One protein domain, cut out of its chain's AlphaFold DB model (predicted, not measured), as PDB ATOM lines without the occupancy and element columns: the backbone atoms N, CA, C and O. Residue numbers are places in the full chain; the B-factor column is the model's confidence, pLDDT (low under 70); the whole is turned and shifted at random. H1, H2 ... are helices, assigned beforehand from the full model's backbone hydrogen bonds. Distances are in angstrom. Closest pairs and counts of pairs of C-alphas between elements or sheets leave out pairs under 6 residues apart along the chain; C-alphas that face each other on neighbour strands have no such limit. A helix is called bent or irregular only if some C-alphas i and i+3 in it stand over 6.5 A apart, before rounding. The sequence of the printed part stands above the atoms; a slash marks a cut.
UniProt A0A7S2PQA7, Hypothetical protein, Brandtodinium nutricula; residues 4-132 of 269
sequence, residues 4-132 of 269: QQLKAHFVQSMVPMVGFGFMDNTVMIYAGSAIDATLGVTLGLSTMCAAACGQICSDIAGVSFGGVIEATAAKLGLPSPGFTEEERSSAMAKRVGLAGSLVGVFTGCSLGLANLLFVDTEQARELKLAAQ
ATOM      1  N   GLN A   4      -3.936 -29.315 -27.827       90.88
ATOM      2  CA  GLN A   4      -2.629 -29.361 -27.161       90.88
ATOM      3  C   GLN A   4      -2.054 -30.782 -27.152       90.88
ATOM      4  O   GLN A   4      -0.894 -30.954 -27.520       90.88
ATOM      5  N   GLN A   5      -2.870 -31.797 -26.849       90.75
ATOM      6  CA  GLN A   5      -2.438 -33.198 -26.894       90.75
ATOM      7  C   GLN A   5      -2.054 -33.626 -28.321       90.75
ATOM      8  O   GLN A   5      -1.046 -34.295 -28.518       90.75
ATOM      9  N   LEU A   6      -2.796 -33.181 -29.343       91.56
ATOM     10  CA  LEU A   6      -2.446 -33.448 -30.744       91.56
ATOM     11  C   LEU A   6      -1.121 -32.785 -31.152       91.56
ATOM     12  O   LEU A   6      -0.313 -33.418 -31.824       91.56
ATOM     13  N   LYS A   7      -0.860 -31.540 -30.727       92.69
ATOM     14  CA  LYS A   7       0.434 -30.875 -30.970       92.69
ATOM     15  C   LYS A   7       1.590 -31.596 -30.275       92.69
ATOM     16  O   LYS A   7       2.634 -31.785 -30.889       92.69
ATOM     17  N   ALA A   8       1.399 -32.016 -29.025       92.44
ATOM     18  CA  ALA A   8       2.392 -32.805 -28.299       92.44
ATOM     19  C   ALA A   8       2.688 -34.125 -29.027       92.44
ATOM     20  O   ALA A   8       3.849 -34.449 -29.258       92.44
ATOM     21  N   HIS A   9       1.645 -34.824 -29.488       93.88
ATOM     22  CA  HIS A   9       1.793 -36.062 -30.249       93.88
ATOM     23  C   HIS A   9       2.539 -35.851 -31.569       93.88
ATOM     24  O   HIS A   9       3.435 -36.624 -31.888       93.88
ATOM     25  N   PHE A  10       2.228 -34.777 -32.298       94.38
ATOM     26  CA  PHE A  10       2.942 -34.414 -33.522       94.38
ATOM     27  C   PHE A  10       4.448 -34.262 -33.274       94.38
ATOM     28  O   PHE A  10       5.250 -34.866 -33.979       94.38
ATOM     29  N   VAL A  11       4.838 -33.491 -32.250       93.00
ATOM     30  CA  VAL A  11       6.253 -33.267 -31.906       93.00
ATOM     31  C   VAL A  11       6.922 -34.572 -31.472       93.00
ATOM     32  O   VAL A  11       8.029 -34.868 -31.920       93.00
ATOM     33  N   GLN A  12       6.237 -35.373 -30.655       92.19
ATOM     34  CA  GLN A  12       6.740 -36.664 -30.191       92.19
ATOM     35  C   GLN A  12       6.958 -37.658 -31.345       92.19
ATOM     36  O   GLN A  12       7.905 -38.436 -31.295       92.19
ATOM     37  N   SER A  13       6.127 -37.619 -32.392       92.75
ATOM     38  CA  SER A  13       6.291 -38.438 -33.602       92.75
ATOM     39  C   SER A  13       7.322 -37.878 -34.588       92.75
ATOM     40  O   SER A  13       7.961 -38.645 -35.304       92.75
ATOM     41  N   MET A  14       7.491 -36.555 -34.636       94.81
ATOM     42  CA  MET A  14       8.390 -35.878 -35.574       94.81
ATOM     43  C   MET A  14       9.860 -35.990 -35.166       94.81
ATOM     44  O   MET A  14      10.693 -36.343 -35.994       94.81
ATOM     45  N   VAL A  15      10.201 -35.689 -33.909       94.19
ATOM     46  CA  VAL A  15      11.604 -35.550 -33.473       94.19
ATOM     47  C   VAL A  15      12.440 -36.825 -33.670       94.19
ATOM     48  O   VAL A  15      13.520 -36.717 -34.257       94.19
ATOM     49  N   PRO A  16      11.979 -38.030 -33.274       92.75
ATOM     50  CA  PRO A  16      12.714 -39.262 -33.561       92.75
ATOM     51  C   PRO A  16      12.933 -39.467 -35.065       92.75
ATOM     52  O   PRO A  16      14.001 -39.902 -35.486       92.75
ATOM     53  N   MET A  17      11.943 -39.097 -35.883       94.75
ATOM     54  CA  MET A  17      11.986 -39.271 -37.336       94.75
ATOM     55  C   MET A  17      12.949 -38.301 -38.030       94.75
ATOM     56  O   MET A  17      13.511 -38.656 -39.062       94.75
ATOM     57  N   VAL A  18      13.210 -37.124 -37.446       95.56
ATOM     58  CA  VAL A  18      14.309 -36.247 -37.892       95.56
ATOM     59  C   VAL A  18      15.657 -36.933 -37.679       95.56
ATOM     60  O   VAL A  18      16.479 -36.962 -38.590       95.56
ATOM     61  N   GLY A  19      15.874 -37.517 -36.495       93.19
ATOM     62  CA  GLY A  19      17.104 -38.251 -36.187       93.19
ATOM     63  C   GLY A  19      17.297 -39.469 -37.090       93.19
ATOM     64  O   GLY A  19      18.385 -39.664 -37.628       93.19
ATOM     65  N   PHE A  20      16.224 -40.232 -37.315       93.56
ATOM     66  CA  PHE A  20      16.215 -41.353 -38.252       93.56
ATOM     67  C   PHE A  20      16.579 -40.910 -39.670       93.56
ATOM     68  O   PHE A  20      17.548 -41.419 -40.218       93.56
ATOM     69  N   GLY A  21      15.869 -39.928 -40.239       94.50
ATOM     70  CA  GLY A  21      16.125 -39.473 -41.609       94.50
ATOM     71  C   GLY A  21      17.524 -38.875 -41.797       94.50
ATOM     72  O   GLY A  21      18.133 -39.048 -42.850       94.50
ATOM     73  N   PHE A  22      18.059 -38.196 -40.775       95.00
ATOM     74  CA  PHE A  22      19.426 -37.672 -40.809       95.00
ATOM     75  C   PHE A  22      20.464 -38.795 -40.838       95.00
ATOM     76  O   PHE A  22      21.363 -38.783 -41.680       95.00
ATOM     77  N   MET A  23      20.334 -39.768 -39.932       94.25
ATOM     78  CA  MET A  23      21.207 -40.939 -39.891       94.25
ATOM     79  C   MET A  23      21.119 -41.734 -41.194       94.25
ATOM     80  O   MET A  23      22.160 -42.078 -41.743       94.25
ATOM     81  N   ASP A  24      19.905 -41.976 -41.690       94.00
ATOM     82  CA  ASP A  24      19.642 -42.762 -42.894       94.00
ATOM     83  C   ASP A  24      20.385 -42.172 -44.107       94.00
ATOM     84  O   ASP A  24      21.303 -42.777 -44.663       94.00
ATOM     85  N   ASN A  25      20.132 -40.901 -44.426       93.88
ATOM     86  CA  ASN A  25      20.835 -40.257 -45.536       93.88
ATOM     87  C   ASN A  25      22.355 -40.175 -45.312       93.88
ATOM     88  O   ASN A  25      23.118 -40.279 -46.270       93.88
ATOM     89  N   THR A  26      22.814 -40.008 -44.067       94.31
ATOM     90  CA  THR A  26      24.253 -39.986 -43.761       94.31
ATOM     91  C   THR A  26      24.898 -41.333 -44.086       94.31
ATOM     92  O   THR A  26      25.886 -41.378 -44.818       94.31
ATOM     93  N   VAL A  27      24.336 -42.437 -43.588       94.44
ATOM     94  CA  VAL A  27      24.867 -43.784 -43.836       94.44
ATOM     95  C   VAL A  27      24.808 -44.112 -45.322       94.44
ATOM     96  O   VAL A  27      25.816 -44.559 -45.868       94.44
ATOM     97  N   MET A  28      23.686 -43.826 -45.990       95.19
ATOM     98  CA  MET A  28      23.538 -44.039 -47.430       95.19
ATOM     99  C   MET A  28      24.644 -43.335 -48.227       95.19
ATOM    100  O   MET A  28      25.270 -43.966 -49.077       95.19
ATOM    101  N   ILE A  29      24.902 -42.051 -47.958       94.12
ATOM    102  CA  ILE A  29      25.879 -41.256 -48.716       94.12
ATOM    103  C   ILE A  29      27.302 -41.785 -48.491       94.12
ATOM    104  O   ILE A  29      28.014 -42.049 -49.460       94.12
ATOM    105  N   TYR A  30      27.724 -41.978 -47.237       93.69
ATOM    106  CA  TYR A  30      29.093 -42.423 -46.947       93.69
ATOM    107  C   TYR A  30      29.340 -43.868 -47.388       93.69
ATOM    108  O   TYR A  30      30.355 -44.148 -48.028       93.69
ATOM    109  N   ALA A  31      28.413 -44.783 -47.090       93.94
ATOM    110  CA  ALA A  31      28.534 -46.173 -47.517       93.94
ATOM    111  C   ALA A  31      28.458 -46.283 -49.043       93.94
ATOM    112  O   ALA A  31      29.289 -46.954 -49.648       93.94
ATOM    113  N   GLY A  32      27.516 -45.575 -49.673       93.50
ATOM    114  CA  GLY A  32      27.372 -45.537 -51.126       93.50
ATOM    115  C   GLY A  32      28.631 -45.019 -51.815       93.50
ATOM    116  O   GLY A  32      29.104 -45.649 -52.754       93.50
ATOM    117  N   SER A  33      29.233 -43.940 -51.308       91.12
ATOM    118  CA  SER A  33      30.488 -43.402 -51.848       91.12
ATOM    119  C   SER A  33      31.663 -44.366 -51.682       91.12
ATOM    120  O   SER A  33      32.446 -44.549 -52.613       91.12
ATOM    121  N   ALA A  34      31.786 -45.019 -50.522       91.12
ATOM    122  CA  ALA A  34      32.839 -46.005 -50.285       91.12
ATOM    123  C   ALA A  34      32.685 -47.230 -51.201       91.12
ATOM    124  O   ALA A  34      33.666 -47.724 -51.757       91.12
ATOM    125  N   ILE A  35      31.453 -47.701 -51.398       91.88
ATOM    126  CA  ILE A  35      31.132 -48.781 -52.334       91.88
ATOM    127  C   ILE A  35      31.439 -48.346 -53.769       91.88
ATOM    128  O   ILE A  35      32.003 -49.131 -54.529       91.88
ATOM    129  N   ASP A  36      31.131 -47.101 -54.139       90.88
ATOM    130  CA  ASP A  36      31.365 -46.600 -55.492       90.88
ATOM    131  C   ASP A  36      32.854 -46.527 -55.841       90.88
ATOM    132  O   ASP A  36      33.261 -46.951 -56.924       90.88
ATOM    133  N   ALA A  37      33.672 -46.060 -54.894       86.00
ATOM    134  CA  ALA A  37      35.125 -45.982 -55.031       86.00
ATOM    135  C   ALA A  37      35.828 -47.352 -54.960       86.00
ATOM    136  O   ALA A  37      36.995 -47.459 -55.327       86.00
ATOM    137  N   THR A  38      35.143 -48.403 -54.492       87.94
ATOM    138  CA  THR A  38      35.709 -49.755 -54.352       87.94
ATOM    139  C   THR A  38      35.064 -50.730 -55.330       87.94
ATOM    140  O   THR A  38      35.589 -50.956 -56.417       87.94
ATOM    141  N   LEU A  39      33.907 -51.292 -54.978       82.75
ATOM    142  CA  LEU A  39      33.154 -52.242 -55.801       82.75
ATOM    143  C   LEU A  39      32.698 -51.625 -57.125       82.75
ATOM    144  O   LEU A  39      32.657 -52.314 -58.141       82.75
ATOM    145  N   GLY A  40      32.389 -50.327 -57.138       83.25
ATOM    146  CA  GLY A  40      32.052 -49.605 -58.363       83.25
ATOM    147  C   GLY A  40      33.197 -49.586 -59.372       83.25
ATOM    148  O   GLY A  40      32.953 -49.736 -60.568       83.25
ATOM    149  N   VAL A  41      34.438 -49.467 -58.895       78.56
ATOM    150  CA  VAL A  41      35.645 -49.518 -59.730       78.56
ATOM    151  C   VAL A  41      35.973 -50.959 -60.123       78.56
ATOM    152  O   VAL A  41      36.170 -51.239 -61.301       78.56
ATOM    153  N   THR A  42      35.987 -51.892 -59.167       77.81
ATOM    154  CA  THR A  42      36.449 -53.272 -59.409       77.81
ATOM    155  C   THR A  42      35.474 -54.118 -60.221       77.81
ATOM    156  O   THR A  42      35.904 -54.962 -61.002       77.81
ATOM    157  N   LEU A  43      34.165 -53.907 -60.057       79.69
ATOM    158  CA  LEU A  43      33.116 -54.656 -60.757       79.69
ATOM    159  C   LEU A  43      32.479 -53.856 -61.906       79.69
ATOM    160  O   LEU A  43      31.575 -54.360 -62.570       79.69
ATOM    161  N   GLY A  44      32.921 -52.613 -62.138       77.19
ATOM    162  CA  GLY A  44      32.380 -51.740 -63.183       77.19
ATOM    163  C   GLY A  44      30.921 -51.325 -62.954       77.19
ATOM    164  O   GLY A  44      30.163 -51.175 -63.914       77.19
ATOM    165  N   LEU A  45      30.495 -51.168 -61.695       80.00
ATOM    166  CA  LEU A  45      29.117 -50.797 -61.365       80.00
ATOM    167  C   LEU A  45      28.866 -49.302 -61.593       80.00
ATOM    168  O   LEU A  45      29.743 -48.444 -61.444       80.00
ATOM    169  N   SER A  46      27.617 -48.968 -61.918       85.88
ATOM    170  CA  SER A  46      27.193 -47.573 -62.002       85.88
ATOM    171  C   SER A  46      27.166 -46.926 -60.614       85.88
ATOM    172  O   SER A  46      26.872 -47.579 -59.613       85.88
ATOM    173  N   THR A  47      27.396 -45.614 -60.552       87.25
ATOM    174  CA  THR A  47      27.296 -44.849 -59.295       87.25
ATOM    175  C   THR A  47      25.894 -44.912 -58.685       87.25
ATOM    176  O   THR A  47      25.739 -44.944 -57.468       87.25
ATOM    177  N   MET A  48      24.856 -45.047 -59.515       89.44
ATOM    178  CA  MET A  48      23.489 -45.282 -59.044       89.44
ATOM    179  C   MET A  48      23.329 -46.657 -58.367       89.44
ATOM    180  O   MET A  48      22.582 -46.774 -57.400       89.44
ATOM    181  N   CYS A  49      24.044 -47.688 -58.831       89.38
ATOM    182  CA  CYS A  49      24.052 -49.001 -58.183       89.38
ATOM    183  C   CYS A  49      24.747 -48.942 -56.815       89.38
ATOM    184  O   CYS A  49      24.203 -49.456 -55.841       89.38
ATOM    185  N   ALA A  50      25.884 -48.250 -56.714       90.19
ATOM    186  CA  ALA A  50      26.560 -48.035 -55.437       90.19
ATOM    187  C   ALA A  50      25.687 -47.253 -54.440       90.19
ATOM    188  O   ALA A  50      25.605 -47.630 -53.271       90.19
ATOM    189  N   ALA A  51      24.957 -46.233 -54.904       89.94
ATOM    190  CA  ALA A  51      23.976 -45.518 -54.087       89.94
ATOM    191  C   ALA A  51      22.845 -46.438 -53.590       89.94
ATOM    192  O   ALA A  51      22.481 -46.382 -52.417       89.94
ATOM    193  N   ALA A  52      22.335 -47.339 -54.440       94.00
ATOM    194  CA  ALA A  52      21.339 -48.332 -54.032       94.00
ATOM    195  C   ALA A  52      21.888 -49.306 -52.971       94.00
ATOM    196  O   ALA A  52      21.183 -49.644 -52.023       94.00
ATOM    197  N   CYS A  53      23.157 -49.717 -53.074       93.12
ATOM    198  CA  CYS A  53      23.815 -50.487 -52.015       93.12
ATOM    199  C   CYS A  53      23.970 -49.672 -50.721       93.12
ATOM    200  O   CYS A  53      23.761 -50.210 -49.636       93.12
ATOM    201  N   GLY A  54      24.271 -48.375 -50.834       94.69
ATOM    202  CA  GLY A  54      24.257 -47.441 -49.710       94.69
ATOM    203  C   GLY A  54      22.906 -47.418 -48.992       94.69
ATOM    204  O   GLY A  54      22.878 -47.477 -47.765       94.69
ATOM    205  N   GLN A  55      21.791 -47.426 -49.734       96.00
ATOM    206  CA  GLN A  55      20.452 -47.484 -49.136       96.00
ATOM    207  C   GLN A  55      20.238 -48.786 -48.353       96.00
ATOM    208  O   GLN A  55      19.731 -48.746 -47.239       96.00
ATOM    209  N   ILE A  56      20.700 -49.929 -48.873       95.81
ATOM    210  CA  ILE A  56      20.621 -51.214 -48.153       95.81
ATOM    211  C   ILE A  56      21.401 -51.147 -46.831       95.81
ATOM    212  O   ILE A  56      20.903 -51.578 -45.791       95.81
ATOM    213  N   CYS A  57      22.622 -50.601 -46.849       94.56
ATOM    214  CA  CYS A  57      23.412 -50.402 -45.630       94.56
ATOM    215  C   CYS A  57      22.686 -49.496 -44.628       94.56
ATOM    216  O   CYS A  57      22.719 -49.748 -43.422       94.56
ATOM    217  N   SER A  58      22.019 -48.467 -45.141       94.69
ATOM    218  CA  SER A  58      21.256 -47.524 -44.344       94.69
ATOM    219  C   SER A  58      20.035 -48.153 -43.680       94.69
ATOM    220  O   SER A  58      19.859 -48.003 -42.474       94.69
ATOM    221  N   ASP A  59      19.257 -48.951 -44.411       93.50
ATOM    222  CA  ASP A  59      18.088 -49.644 -43.866       93.50
ATOM    223  C   ASP A  59      18.492 -50.599 -42.722       93.50
ATOM    224  O   ASP A  59      17.842 -50.651 -41.672       93.50
ATOM    225  N   ILE A  60      19.619 -51.309 -42.876       93.62
ATOM    226  CA  ILE A  60      20.188 -52.178 -41.830       93.62
ATOM    227  C   ILE A  60      20.573 -51.358 -40.590       93.62
ATOM    228  O   ILE A  60      20.277 -51.757 -39.455       93.62
ATOM    229  N   ALA A  61      21.216 -50.204 -40.784       91.94
ATOM    230  CA  ALA A  61      21.543 -49.282 -39.703       91.94
ATOM    231  C   ALA A  61      20.271 -48.731 -39.033       91.94
ATOM    232  O   ALA A  61      20.186 -48.718 -37.808       91.94
ATOM    233  N   GLY A  62      19.250 -48.372 -39.812       89.38
ATOM    234  CA  GLY A  62      17.935 -47.929 -39.356       89.38
ATOM    235  C   GLY A  62      17.295 -48.889 -38.359       89.38
ATOM    236  O   GLY A  62      16.917 -48.486 -37.257       89.38
ATOM    237  N   VAL A  63      17.240 -50.174 -38.714       88.31
ATOM    238  CA  VAL A  63      16.707 -51.226 -37.834       88.31
ATOM    239  C   VAL A  63      17.578 -51.405 -36.586       88.31
ATOM    240  O   VAL A  63      17.054 -51.572 -35.485       88.31
ATOM    241  N   SER A  64      18.902 -51.326 -36.734       87.00
ATOM    242  CA  SER A  64      19.855 -51.548 -35.635       87.00
ATOM    243  C   SER A  64      19.879 -50.399 -34.619       87.00
ATOM    244  O   SER A  64      20.005 -50.627 -33.415       87.00
ATOM    245  N   PHE A  65      19.737 -49.157 -35.086       86.88
ATOM    246  CA  PHE A  65      19.818 -47.943 -34.269       86.88
ATOM    247  C   PHE A  65      18.454 -47.375 -33.862       86.88
ATOM    248  O   PHE A  65      18.418 -46.418 -33.086       86.88
ATOM    249  N   GLY A  66      17.338 -47.969 -34.298       84.12
ATOM    250  CA  GLY A  66      15.988 -47.513 -33.944       84.12
ATOM    251  C   GLY A  66      15.795 -47.328 -32.434       84.12
ATOM    252  O   GLY A  66      15.368 -46.263 -31.988       84.12
ATOM    253  N   GLY A  67      16.246 -48.296 -31.628       83.50
ATOM    254  CA  GLY A  67      16.183 -48.200 -30.164       83.50
ATOM    255  C   GLY A  67      17.055 -47.085 -29.568       83.50
ATOM    256  O   GLY A  67      16.697 -46.493 -28.552       83.50
ATOM    257  N   VAL A  68      18.180 -46.742 -30.207       86.56
ATOM    258  CA  VAL A  68      19.054 -45.635 -29.778       86.56
ATOM    259  C   VAL A  68      18.406 -44.288 -30.089       86.56
ATOM    260  O   VAL A  68      18.441 -43.382 -29.253       86.56
ATOM    261  N   ILE A  69      17.780 -44.159 -31.261       85.94
ATOM    262  CA  ILE A  69      17.046 -42.953 -31.662       85.94
ATOM    263  C   ILE A  69      15.868 -42.724 -30.712       85.94
ATOM    264  O   ILE A  69      15.703 -41.617 -30.196       85.94
ATOM    265  N   GLU A  70      15.103 -43.773 -30.406       82.88
ATOM    266  CA  GLU A  70      13.998 -43.707 -29.447       82.88
ATOM    267  C   GLU A  70      14.477 -43.340 -28.038       82.88
ATOM    268  O   GLU A  70      13.926 -42.428 -27.416       82.88
ATOM    269  N   ALA A  71      15.542 -43.980 -27.545       83.69
ATOM    270  CA  ALA A  71      16.109 -43.676 -26.231       83.69
ATOM    271  C   ALA A  71      16.641 -42.237 -26.144       83.69
ATOM    272  O   ALA A  71      16.511 -41.580 -25.109       83.69
ATOM    273  N   THR A  72      17.224 -41.725 -27.227       83.75
ATOM    274  CA  THR A  72      17.723 -40.346 -27.298       83.75
ATOM    275  C   THR A  72      16.568 -39.352 -27.337       83.75
ATOM    276  O   THR A  72      16.572 -38.380 -26.585       83.75
ATOM    277  N   ALA A  73      15.529 -39.627 -28.126       84.00
ATOM    278  CA  ALA A  73      14.324 -38.808 -28.161       84.00
ATOM    279  C   ALA A  73      13.594 -38.785 -26.808       84.00
ATOM    280  O   ALA A  73      13.123 -37.732 -26.381       84.00
ATOM    281  N   ALA A  74      13.562 -39.908 -26.087       81.19
ATOM    282  CA  ALA A  74      13.003 -39.971 -24.738       81.19
ATOM    283  C   ALA A  74      13.788 -39.097 -23.741       81.19
ATOM    284  O   ALA A  74      13.190 -38.437 -22.890       81.19
ATOM    285  N   LYS A  75      15.119 -39.031 -23.876       86.00
ATOM    286  CA  LYS A  75      15.986 -38.176 -23.045       86.00
ATOM    287  C   LYS A  75      15.832 -36.678 -23.326       86.00
ATOM    288  O   LYS A  75      16.180 -35.880 -22.464       86.00
ATOM    289  N   LEU A  76      15.287 -36.289 -24.481       84.69
ATOM    290  CA  LEU A  76      15.037 -34.883 -24.831       84.69
ATOM    291  C   LEU A  76      13.828 -34.270 -24.104       84.69
ATOM    292  O   LEU A  76      13.528 -33.097 -24.314       84.69
ATOM    293  N   GLY A  77      13.128 -35.034 -23.254       81.38
ATOM    294  CA  GLY A  77      12.007 -34.516 -22.464       81.38
ATOM    295  C   GLY A  77      10.821 -34.079 -23.328       81.38
ATOM    296  O   GLY A  77      10.160 -33.088 -23.021       81.38
ATOM    297  N   LEU A  78      10.577 -34.790 -24.434       84.25
ATOM    298  CA  LEU A  78       9.516 -34.454 -25.381       84.25
ATOM    299  C   LEU A  78       8.133 -34.437 -24.703       84.25
ATOM    300  O   LEU A  78       7.866 -35.255 -23.818       84.25
ATOM    301  N   PRO A  79       7.232 -33.529 -25.123       80.88
ATOM    302  CA  PRO A  79       5.926 -33.383 -24.499       80.88
ATOM    303  C   PRO A  79       5.103 -34.666 -24.651       80.88
ATOM    304  O   PRO A  79       4.884 -35.150 -25.761       80.88
ATOM    305  N   SER A  80       4.614 -35.200 -23.529       84.25
ATOM    306  CA  SER A  80       3.715 -36.354 -23.540       84.25
ATOM    307  C   SER A  80       2.291 -35.906 -23.890       84.25
ATOM    308  O   SER A  80       1.741 -35.040 -23.206       84.25
ATOM    309  N   PRO A  81       1.653 -36.486 -24.921       81.38
ATOM    310  CA  PRO A  81       0.295 -36.136 -25.314       81.38
ATOM    311  C   PRO A  81      -0.771 -36.611 -24.325       81.38
ATOM    312  O   PRO A  81      -1.911 -36.178 -24.444       81.38
ATOM    313  N   GLY A  82      -0.441 -37.487 -23.367       85.00
ATOM    314  CA  GLY A  82      -1.371 -37.909 -22.314       85.00
ATOM    315  C   GLY A  82      -2.718 -38.413 -22.847       85.00
ATOM    316  O   GLY A  82      -3.757 -38.043 -22.310       85.00
ATOM    317  N   PHE A  83      -2.711 -39.167 -23.951       88.00
ATOM    318  CA  PHE A  83      -3.934 -39.707 -24.546       88.00
ATOM    319  C   PHE A  83      -4.551 -40.794 -23.667       88.00
ATOM    320  O   PHE A  83      -3.832 -41.634 -23.123       88.00
ATOM    321  N   THR A  84      -5.883 -40.833 -23.613       87.94
ATOM    322  CA  THR A  84      -6.597 -42.054 -23.213       87.94
ATOM    323  C   THR A  84      -6.472 -43.125 -24.305       87.94
ATOM    324  O   THR A  84      -6.120 -42.826 -25.450       87.94
ATOM    325  N   GLU A  85      -6.775 -44.383 -23.985       85.31
ATOM    326  CA  GLU A  85      -6.685 -45.488 -24.955       85.31
ATOM    327  C   GLU A  85      -7.591 -45.267 -26.189       85.31
ATOM    328  O   GLU A  85      -7.197 -45.491 -27.338       85.31
ATOM    329  N   GLU A  86      -8.785 -44.708 -25.974       86.06
ATOM    330  CA  GLU A  86      -9.712 -44.316 -27.045       86.06
ATOM    331  C   GLU A  86      -9.160 -43.163 -27.899       86.06
ATOM    332  O   GLU A  86      -9.286 -43.145 -29.125       86.06
ATOM    333  N   GLU A  87      -8.488 -42.193 -27.277       85.69
ATOM    334  CA  GLU A  87      -7.886 -41.073 -27.998       85.69
ATOM    335  C   GLU A  87      -6.685 -41.504 -28.835       85.69
ATOM    336  O   GLU A  87      -6.526 -41.028 -29.963       85.69
ATOM    337  N   ARG A  88      -5.872 -42.430 -28.318       87.75
ATOM    338  CA  ARG A  88      -4.708 -42.988 -29.014       87.75
ATOM    339  C   ARG A  88      -5.110 -43.811 -30.235       87.75
ATOM    340  O   ARG A  88      -4.448 -43.747 -31.271       87.75
ATOM    341  N   SER A  89      -6.208 -44.556 -30.135       89.75
ATOM    342  CA  SER A  89      -6.737 -45.368 -31.236       89.75
ATOM    343  C   SER A  89      -7.511 -44.552 -32.283       89.75
ATOM    344  O   SER A  89      -7.736 -45.045 -33.398       89.75
ATOM    345  N   SER A  90      -7.847 -43.291 -31.982       93.38
ATOM    346  CA  SER A  90      -8.598 -42.405 -32.875       93.38
ATOM    347  C   SER A  90      -7.894 -42.139 -34.216       93.38
ATOM    348  O   SER A  90      -6.672 -41.988 -34.310       93.38
ATOM    349  N   ALA A  91      -8.686 -42.003 -35.285       92.81
ATOM    350  CA  ALA A  91      -8.171 -41.701 -36.622       92.81
ATOM    351  C   ALA A  91      -7.418 -40.360 -36.681       92.81
ATOM    352  O   ALA A  91      -6.465 -40.216 -37.444       92.81
ATOM    353  N   MET A  92      -7.827 -39.382 -35.864       92.56
ATOM    354  CA  MET A  92      -7.157 -38.085 -35.785       92.56
ATOM    355  C   MET A  92      -5.748 -38.219 -35.197       92.56
ATOM    356  O   MET A  92      -4.808 -37.695 -35.787       92.56
ATOM    357  N   ALA A  93      -5.584 -38.948 -34.086       90.81
ATOM    358  CA  ALA A  93      -4.268 -39.168 -33.483       90.81
ATOM    359  C   ALA A  93      -3.320 -39.871 -34.465       90.81
ATOM    360  O   ALA A  93      -2.221 -39.380 -34.702       90.81
ATOM    361  N   LYS A  94      -3.791 -40.926 -35.145       93.25
ATOM    362  CA  LYS A  94      -3.013 -41.638 -36.177       93.25
ATOM    363  C   LYS A  94      -2.585 -40.730 -37.333       93.25
ATOM    364  O   LYS A  94      -1.429 -40.772 -37.743       93.25
ATOM    365  N   ARG A  95      -3.492 -39.892 -37.851       95.38
ATOM    366  CA  ARG A  95      -3.183 -38.942 -38.937       95.38
ATOM    367  C   ARG A  95      -2.159 -37.896 -38.508       95.38
ATOM    368  O   ARG A  95      -1.258 -37.587 -39.276       95.38
ATOM    369  N   VAL A  96      -2.292 -37.362 -37.294       95.12
ATOM    370  CA  VAL A  96      -1.360 -36.364 -36.754       95.12
ATOM    371  C   VAL A  96       0.014 -36.977 -36.488       95.12
ATOM    372  O   VAL A  96       1.016 -36.358 -36.837       95.12
ATOM    373  N   GLY A  97       0.068 -38.196 -35.944       94.81
ATOM    374  CA  GLY A  97       1.314 -38.942 -35.771       94.81
ATOM    375  C   GLY A  97       2.011 -39.194 -37.107       94.81
ATOM    376  O   GLY A  97       3.179 -38.848 -37.255       94.81
ATOM    377  N   LEU A  98       1.275 -39.681 -38.116       95.44
ATOM    378  CA  LEU A  98       1.801 -39.874 -39.472       95.44
ATOM    379  C   LEU A  98       2.318 -38.564 -40.080       95.44
ATOM    380  O   LEU A  98       3.412 -38.542 -40.634       95.44
ATOM    381  N   ALA A  99       1.563 -37.469 -39.963       97.06
ATOM    382  CA  ALA A  99       1.996 -36.166 -40.457       97.06
ATOM    383  C   ALA A  99       3.290 -35.699 -39.769       97.06
ATOM    384  O   ALA A  99       4.196 -35.214 -40.442       97.06
ATOM    385  N   GLY A 100       3.395 -35.888 -38.449       96.25
ATOM    386  CA  GLY A 100       4.614 -35.609 -37.689       96.25
ATOM    387  C   GLY A 100       5.792 -36.434 -38.187       96.25
ATOM    388  O   GLY A 100       6.850 -35.880 -38.476       96.25
ATOM    389  N   SER A 101       5.595 -37.738 -38.370       96.00
ATOM    390  CA  SER A 101       6.624 -38.632 -38.893       96.00
ATOM    391  C   SER A 101       7.080 -38.252 -40.300       96.00
ATOM    392  O   SER A 101       8.280 -38.174 -40.531       96.00
ATOM    393  N   LEU A 102       6.160 -37.942 -41.220       97.38
ATOM    394  CA  LEU A 102       6.495 -37.528 -42.587       97.38
ATOM    395  C   LEU A 102       7.317 -36.235 -42.613       97.38
ATOM    396  O   LEU A 102       8.333 -36.165 -43.301       97.38
ATOM    397  N   VAL A 103       6.907 -35.228 -41.836       97.75
ATOM    398  CA  VAL A 103       7.660 -33.970 -41.704       97.75
ATOM    399  C   VAL A 103       9.030 -34.226 -41.079       97.75
ATOM    400  O   VAL A 103      10.025 -33.647 -41.518       97.75
ATOM    401  N   GLY A 104       9.094 -35.120 -40.091       96.69
ATOM    402  CA  GLY A 104      10.331 -35.520 -39.434       96.69
ATOM    403  C   GLY A 104      11.317 -36.162 -40.406       96.69
ATOM    404  O   GLY A 104      12.424 -35.653 -40.549       96.69
ATOM    405  N   VAL A 105      10.896 -37.206 -41.129       96.00
ATOM    406  CA  VAL A 105      11.724 -37.885 -42.140       96.00
ATOM    407  C   VAL A 105      12.187 -36.896 -43.205       96.00
ATOM    408  O   VAL A 105      13.382 -36.799 -43.457       96.00
ATOM    409  N   PHE A 106      11.277 -36.099 -43.775       97.31
ATOM    410  CA  PHE A 106      11.630 -35.105 -44.793       97.31
ATOM    411  C   PHE A 106      12.711 -34.130 -44.302       97.31
ATOM    412  O   PHE A 106      13.694 -33.877 -45.002       97.31
ATOM    413  N   THR A 107      12.554 -33.606 -43.086       97.06
ATOM    414  CA  THR A 107      13.519 -32.676 -42.484       97.06
ATOM    415  C   THR A 107      14.851 -33.369 -42.200       97.06
ATOM    416  O   THR A 107      15.902 -32.831 -42.535       97.06
ATOM    417  N   GLY A 108      14.816 -34.578 -41.633       96.19
ATOM    418  CA  GLY A 108      16.002 -35.383 -41.349       96.19
ATOM    419  C   GLY A 108      16.802 -35.700 -42.608       96.19
ATOM    420  O   GLY A 108      17.988 -35.391 -42.670       96.19
ATOM    421  N   CYS A 109      16.150 -36.237 -43.641       95.88
ATOM    422  CA  CYS A 109      16.796 -36.546 -44.914       95.88
ATOM    423  C   CYS A 109      17.376 -35.282 -45.565       95.88
ATOM    424  O   CYS A 109      18.508 -35.309 -46.041       95.88
ATOM    425  N   SER A 110      16.652 -34.156 -45.526       95.56
ATOM    426  CA  SER A 110      17.138 -32.874 -46.056       95.56
ATOM    427  C   SER A 110      18.407 -32.394 -45.344       95.56
ATOM    428  O   SER A 110      19.338 -31.934 -46.000       95.56
ATOM    429  N   LEU A 111      18.484 -32.546 -44.018       95.31
ATOM    430  CA  LEU A 111      19.706 -32.275 -43.254       95.31
ATOM    431  C   LEU A 111      20.819 -33.269 -43.608       95.31
ATOM    432  O   LEU A 111      21.972 -32.877 -43.750       95.31
ATOM    433  N   GLY A 112      20.476 -34.543 -43.796       93.44
ATOM    434  CA  GLY A 112      21.419 -35.586 -44.189       93.44
ATOM    435  C   GLY A 112      22.038 -35.342 -45.568       93.44
ATOM    436  O   GLY A 112      23.213 -35.648 -45.755       93.44
ATOM    437  N   LEU A 113      21.308 -34.717 -46.504       93.06
ATOM    438  CA  LEU A 113      21.846 -34.320 -47.814       93.06
ATOM    439  C   LEU A 113      23.010 -33.332 -47.699       93.06
ATOM    440  O   LEU A 113      23.845 -33.298 -48.597       93.06
ATOM    441  N   ALA A 114      23.129 -32.574 -46.604       92.44
ATOM    442  CA  ALA A 114      24.284 -31.703 -46.393       92.44
ATOM    443  C   ALA A 114      25.610 -32.486 -46.363       92.44
ATOM    444  O   ALA A 114      26.649 -31.922 -46.698       92.44
ATOM    445  N   ASN A 115      25.585 -33.789 -46.046       89.88
ATOM    446  CA  ASN A 115      26.769 -34.648 -46.121       89.88
ATOM    447  C   ASN A 115      27.347 -34.765 -47.541       89.88
ATOM    448  O   ASN A 115      28.548 -34.976 -47.672       89.88
ATOM    449  N   LEU A 116      26.550 -34.553 -48.599       87.62
ATOM    450  CA  LEU A 116      27.057 -34.513 -49.979       87.62
ATOM    451  C   LEU A 116      28.104 -33.415 -50.192       87.62
ATOM    452  O   LEU A 116      28.950 -33.558 -51.063       87.62
ATOM    453  N   LEU A 117      28.070 -32.338 -49.400       87.00
ATOM    454  CA  LEU A 117      29.064 -31.264 -49.481       87.00
ATOM    455  C   LEU A 117      30.429 -31.670 -48.908       87.00
ATOM    456  O   LEU A 117      31.415 -30.985 -49.162       87.00
ATOM    457  N   PHE A 118      30.484 -32.748 -48.124       85.75
ATOM    458  CA  PHE A 118      31.693 -33.216 -47.441       85.75
ATOM    459  C   PHE A 118      32.251 -34.517 -48.023       85.75
ATOM    460  O   PHE A 118      33.368 -34.903 -47.686       85.75
ATOM    461  N   VAL A 119      31.485 -35.201 -48.874       83.12
ATOM    462  CA  VAL A 119      31.903 -36.449 -49.509       83.12
ATOM    463  C   VAL A 119      32.555 -36.164 -50.855       83.12
ATOM    464  O   VAL A 119      31.980 -35.498 -51.715       83.12
ATOM    465  N   ASP A 120      33.762 -36.699 -51.032       76.19
ATOM    466  CA  ASP A 120      34.538 -36.570 -52.261       76.19
ATOM    467  C   ASP A 120      34.002 -37.523 -53.339       76.19
ATOM    468  O   ASP A 120      34.420 -38.672 -53.481       76.19
ATOM    469  N   THR A 121      33.009 -37.039 -54.083       73.00
ATOM    470  CA  THR A 121      32.421 -37.780 -55.205       73.00
ATOM    471  C   THR A 121      33.310 -37.768 -56.450       73.00
ATOM    472  O   THR A 121      33.148 -38.629 -57.320       73.00
ATOM    473  N   GLU A 122      34.278 -36.849 -56.529       74.19
ATOM    474  CA  GLU A 122      35.187 -36.759 -57.670       74.19
ATOM    475  C   GLU A 122      36.237 -37.868 -57.607       74.19
ATOM    476  O   GLU A 122      36.513 -38.487 -58.630       74.19
ATOM    477  N   GLN A 123      36.703 -38.246 -56.412       76.94
ATOM    478  CA  GLN A 123      37.623 -39.374 -56.236       76.94
ATOM    479  C   GLN A 123      37.096 -40.680 -56.856       76.94
ATOM    480  O   GLN A 123      37.823 -41.368 -57.572       76.94
ATOM    481  N   ALA A 124      35.830 -41.042 -56.620       75.00
ATOM    482  CA  ALA A 124      35.251 -42.263 -57.190       75.00
ATOM    483  C   ALA A 124      35.202 -42.203 -58.725       75.00
ATOM    484  O   ALA A 124      35.472 -43.192 -59.411       75.00
ATOM    485  N   ARG A 125      34.899 -41.026 -59.279       75.56
ATOM    486  CA  ARG A 125      34.896 -40.790 -60.722       75.56
ATOM    487  C   ARG A 125      36.306 -40.857 -61.306       75.56
ATOM    488  O   ARG A 125      36.488 -41.513 -62.329       75.56
ATOM    489  N   GLU A 126      37.287 -40.229 -60.670       77.44
ATOM    490  CA  GLU A 126      38.694 -40.282 -61.069       77.44
ATOM    491  C   GLU A 126      39.231 -41.709 -61.029       77.44
ATOM    492  O   GLU A 126      39.862 -42.134 -61.987       77.44
ATOM    493  N   LEU A 127      38.922 -42.487 -59.989       77.38
ATOM    494  CA  LEU A 127      39.321 -43.892 -59.897       77.38
ATOM    495  C   LEU A 127      38.680 -44.749 -60.992       77.38
ATOM    496  O   LEU A 127      39.344 -45.611 -61.559       77.38
ATOM    497  N   LYS A 128      37.412 -44.500 -61.337       72.81
ATOM    498  CA  LYS A 128      36.759 -45.181 -62.465       72.81
ATOM    499  C   LYS A 128      37.376 -44.793 -63.804       72.81
ATOM    500  O   LYS A 128      37.570 -45.663 -64.647       72.81
ATOM    501  N   LEU A 129      37.697 -43.513 -63.997       69.44
ATOM    502  CA  LEU A 129      38.400 -43.034 -65.187       69.44
ATOM    503  C   LEU A 129      39.809 -43.629 -65.262       69.44
ATOM    504  O   LEU A 129      40.190 -44.121 -66.313       69.44
ATOM    505  N   ALA A 130      40.541 -43.678 -64.150       67.75
ATOM    506  CA  ALA A 130      41.873 -44.266 -64.054       67.75
ATOM    507  C   ALA A 130      41.861 -45.784 -64.284       67.75
ATOM    508  O   ALA A 130      42.732 -46.293 -64.974       67.75
ATOM    509  N   ALA A 131      40.861 -46.509 -63.772       65.38
ATOM    510  CA  ALA A 131      40.693 -47.941 -64.025       65.38
ATOM    511  C   ALA A 131      40.280 -48.236 -65.476       65.38
ATOM    512  O   ALA A 131      40.705 -49.234 -66.054       65.38
ATOM    513  N   GLN A 132      39.496 -47.350 -66.102       60.25
ATOM    514  CA  GLN A 132      39.288 -47.369 -67.556       60.25
ATOM    515  C   GLN A 132      40.571 -47.014 -68.316       60.25
ATOM    516  O   GLN A 132      40.788 -47.503 -69.428       60.25
TER     517      GLN A 132
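This is residues 4 to 132 of the 269 residues of the protein "Hypothetical protein" of Brandtodinium nutricula (UniProt A0A7S2PQA7). This is a rod of long helices built along H1, with H5 packed side by side with it and running the same way, while the bent helix H3 folds back across H1 on other sides. H6, with the small H2 beside it, lies at the end of the rod where H1 ends, and the short H4 lies at the opposite end, where H5 begins. The printed part has 129 residues with six named helices, in the order H1, H2, H3, H4, H5, H6, and no named strand; the class is all helix. The whole is loose, with a radius of gyration of the C-alphas of 18.9 A, and the C-alphas span 64 by 23 by 20 A.

H1, the longest helix, covers residues 4 to 37, 49.8 A from first to last C-alpha, from C-alpha 4 at (-2.629, -29.361, -27.161) to C-alpha 37 at (35.125, -45.982, -55.031). It is neither bent nor irregular, but only just: C-alphas 13 and 16 are 6.5 A apart. H5 covers residues 91 to 117 and is 40.8 A long; its C-alpha 91 stands at (-8.171, -41.701, -36.622). H3, residues 47 to 75, was assigned as one helix by its hydrogen bonds but is bent, with C-alphas 64 and 67 standing 7.4 A apart. Its arms are H3a, residues 47 to 64, 25.7 A long, and H3b, residues 67 to 75, 12.3 A long. H6 covers residues 121 to 132, 17.1 A, and ends at C-alpha 132 at (39.288, -47.369, -67.556). The short helices are H2, residues 39 to 42, and H4, residues 85 to 89.

H1 is the hub, touching three other helices. It touches H5 with 71 pairs of C-alphas within 8 A, the closest being those of Val 18 and Gly 108, 3.9 A apart. The two run the same way at a shallow tilt of 33 degrees, only just short of steep. With residues 20 to 36 alone, H1 touches H3a; the closest C-alphas are those of Gly 32 and Gly 54, 3.9 A apart, and the two run opposite ways at a steep tilt of 46 degrees. H3b stands at a steep tilt of 61 degrees to H3a. H1 touches H3b with residues 15 to 20 alone, closest at the C-alphas of Pro 16 and Ala 73, 5.7 A apart; these run opposite ways at a steep tilt of 41 degrees. With residues 33 to 37 alone, H1 touches H6, the closest C-alphas being those of Ala 37 and Ala 124, 4.3 A apart, at a shallow tilt of 27 degrees, the same way. The helix packing is part aligned, part crossed: of these four pairs, 2 are at a shallow tilt. H2 touches H6, closest at the C-alphas of Val 41 and Lys 128, 5.2 A apart. H2 and H3a only just touch, with 3 pairs of C-alphas within 8 A, the closest those of Gly 40 and Ala 50 at 6.4 A. H1 and H2 meet only through their link. H4 is close to but not clearly touching H5, the C-alphas of Glu 87 and Ala 93 being closest at 6.8 A. Among the pairs that are apart are H3a and H5, H3b and H5, and H5 and H6. Every backbone O i to N i+4 pair is within hydrogen-bond range in H3a, H3b and H4; in H1 it is 28 of 30, in H5 19 of 23 and in H6 7 of 8, while H2 is too short for such a pair.

The two C-alphas farthest apart are those of Thr 84 and Gln 132, at 64.0 A. The printed part has no cut and no long link; the link from H3 to H4, 9 residues, is short, and the other links are tight. The mean pLDDT of the printed part is 88.6, and residues 129 to 132, which belong to H6, are under 70.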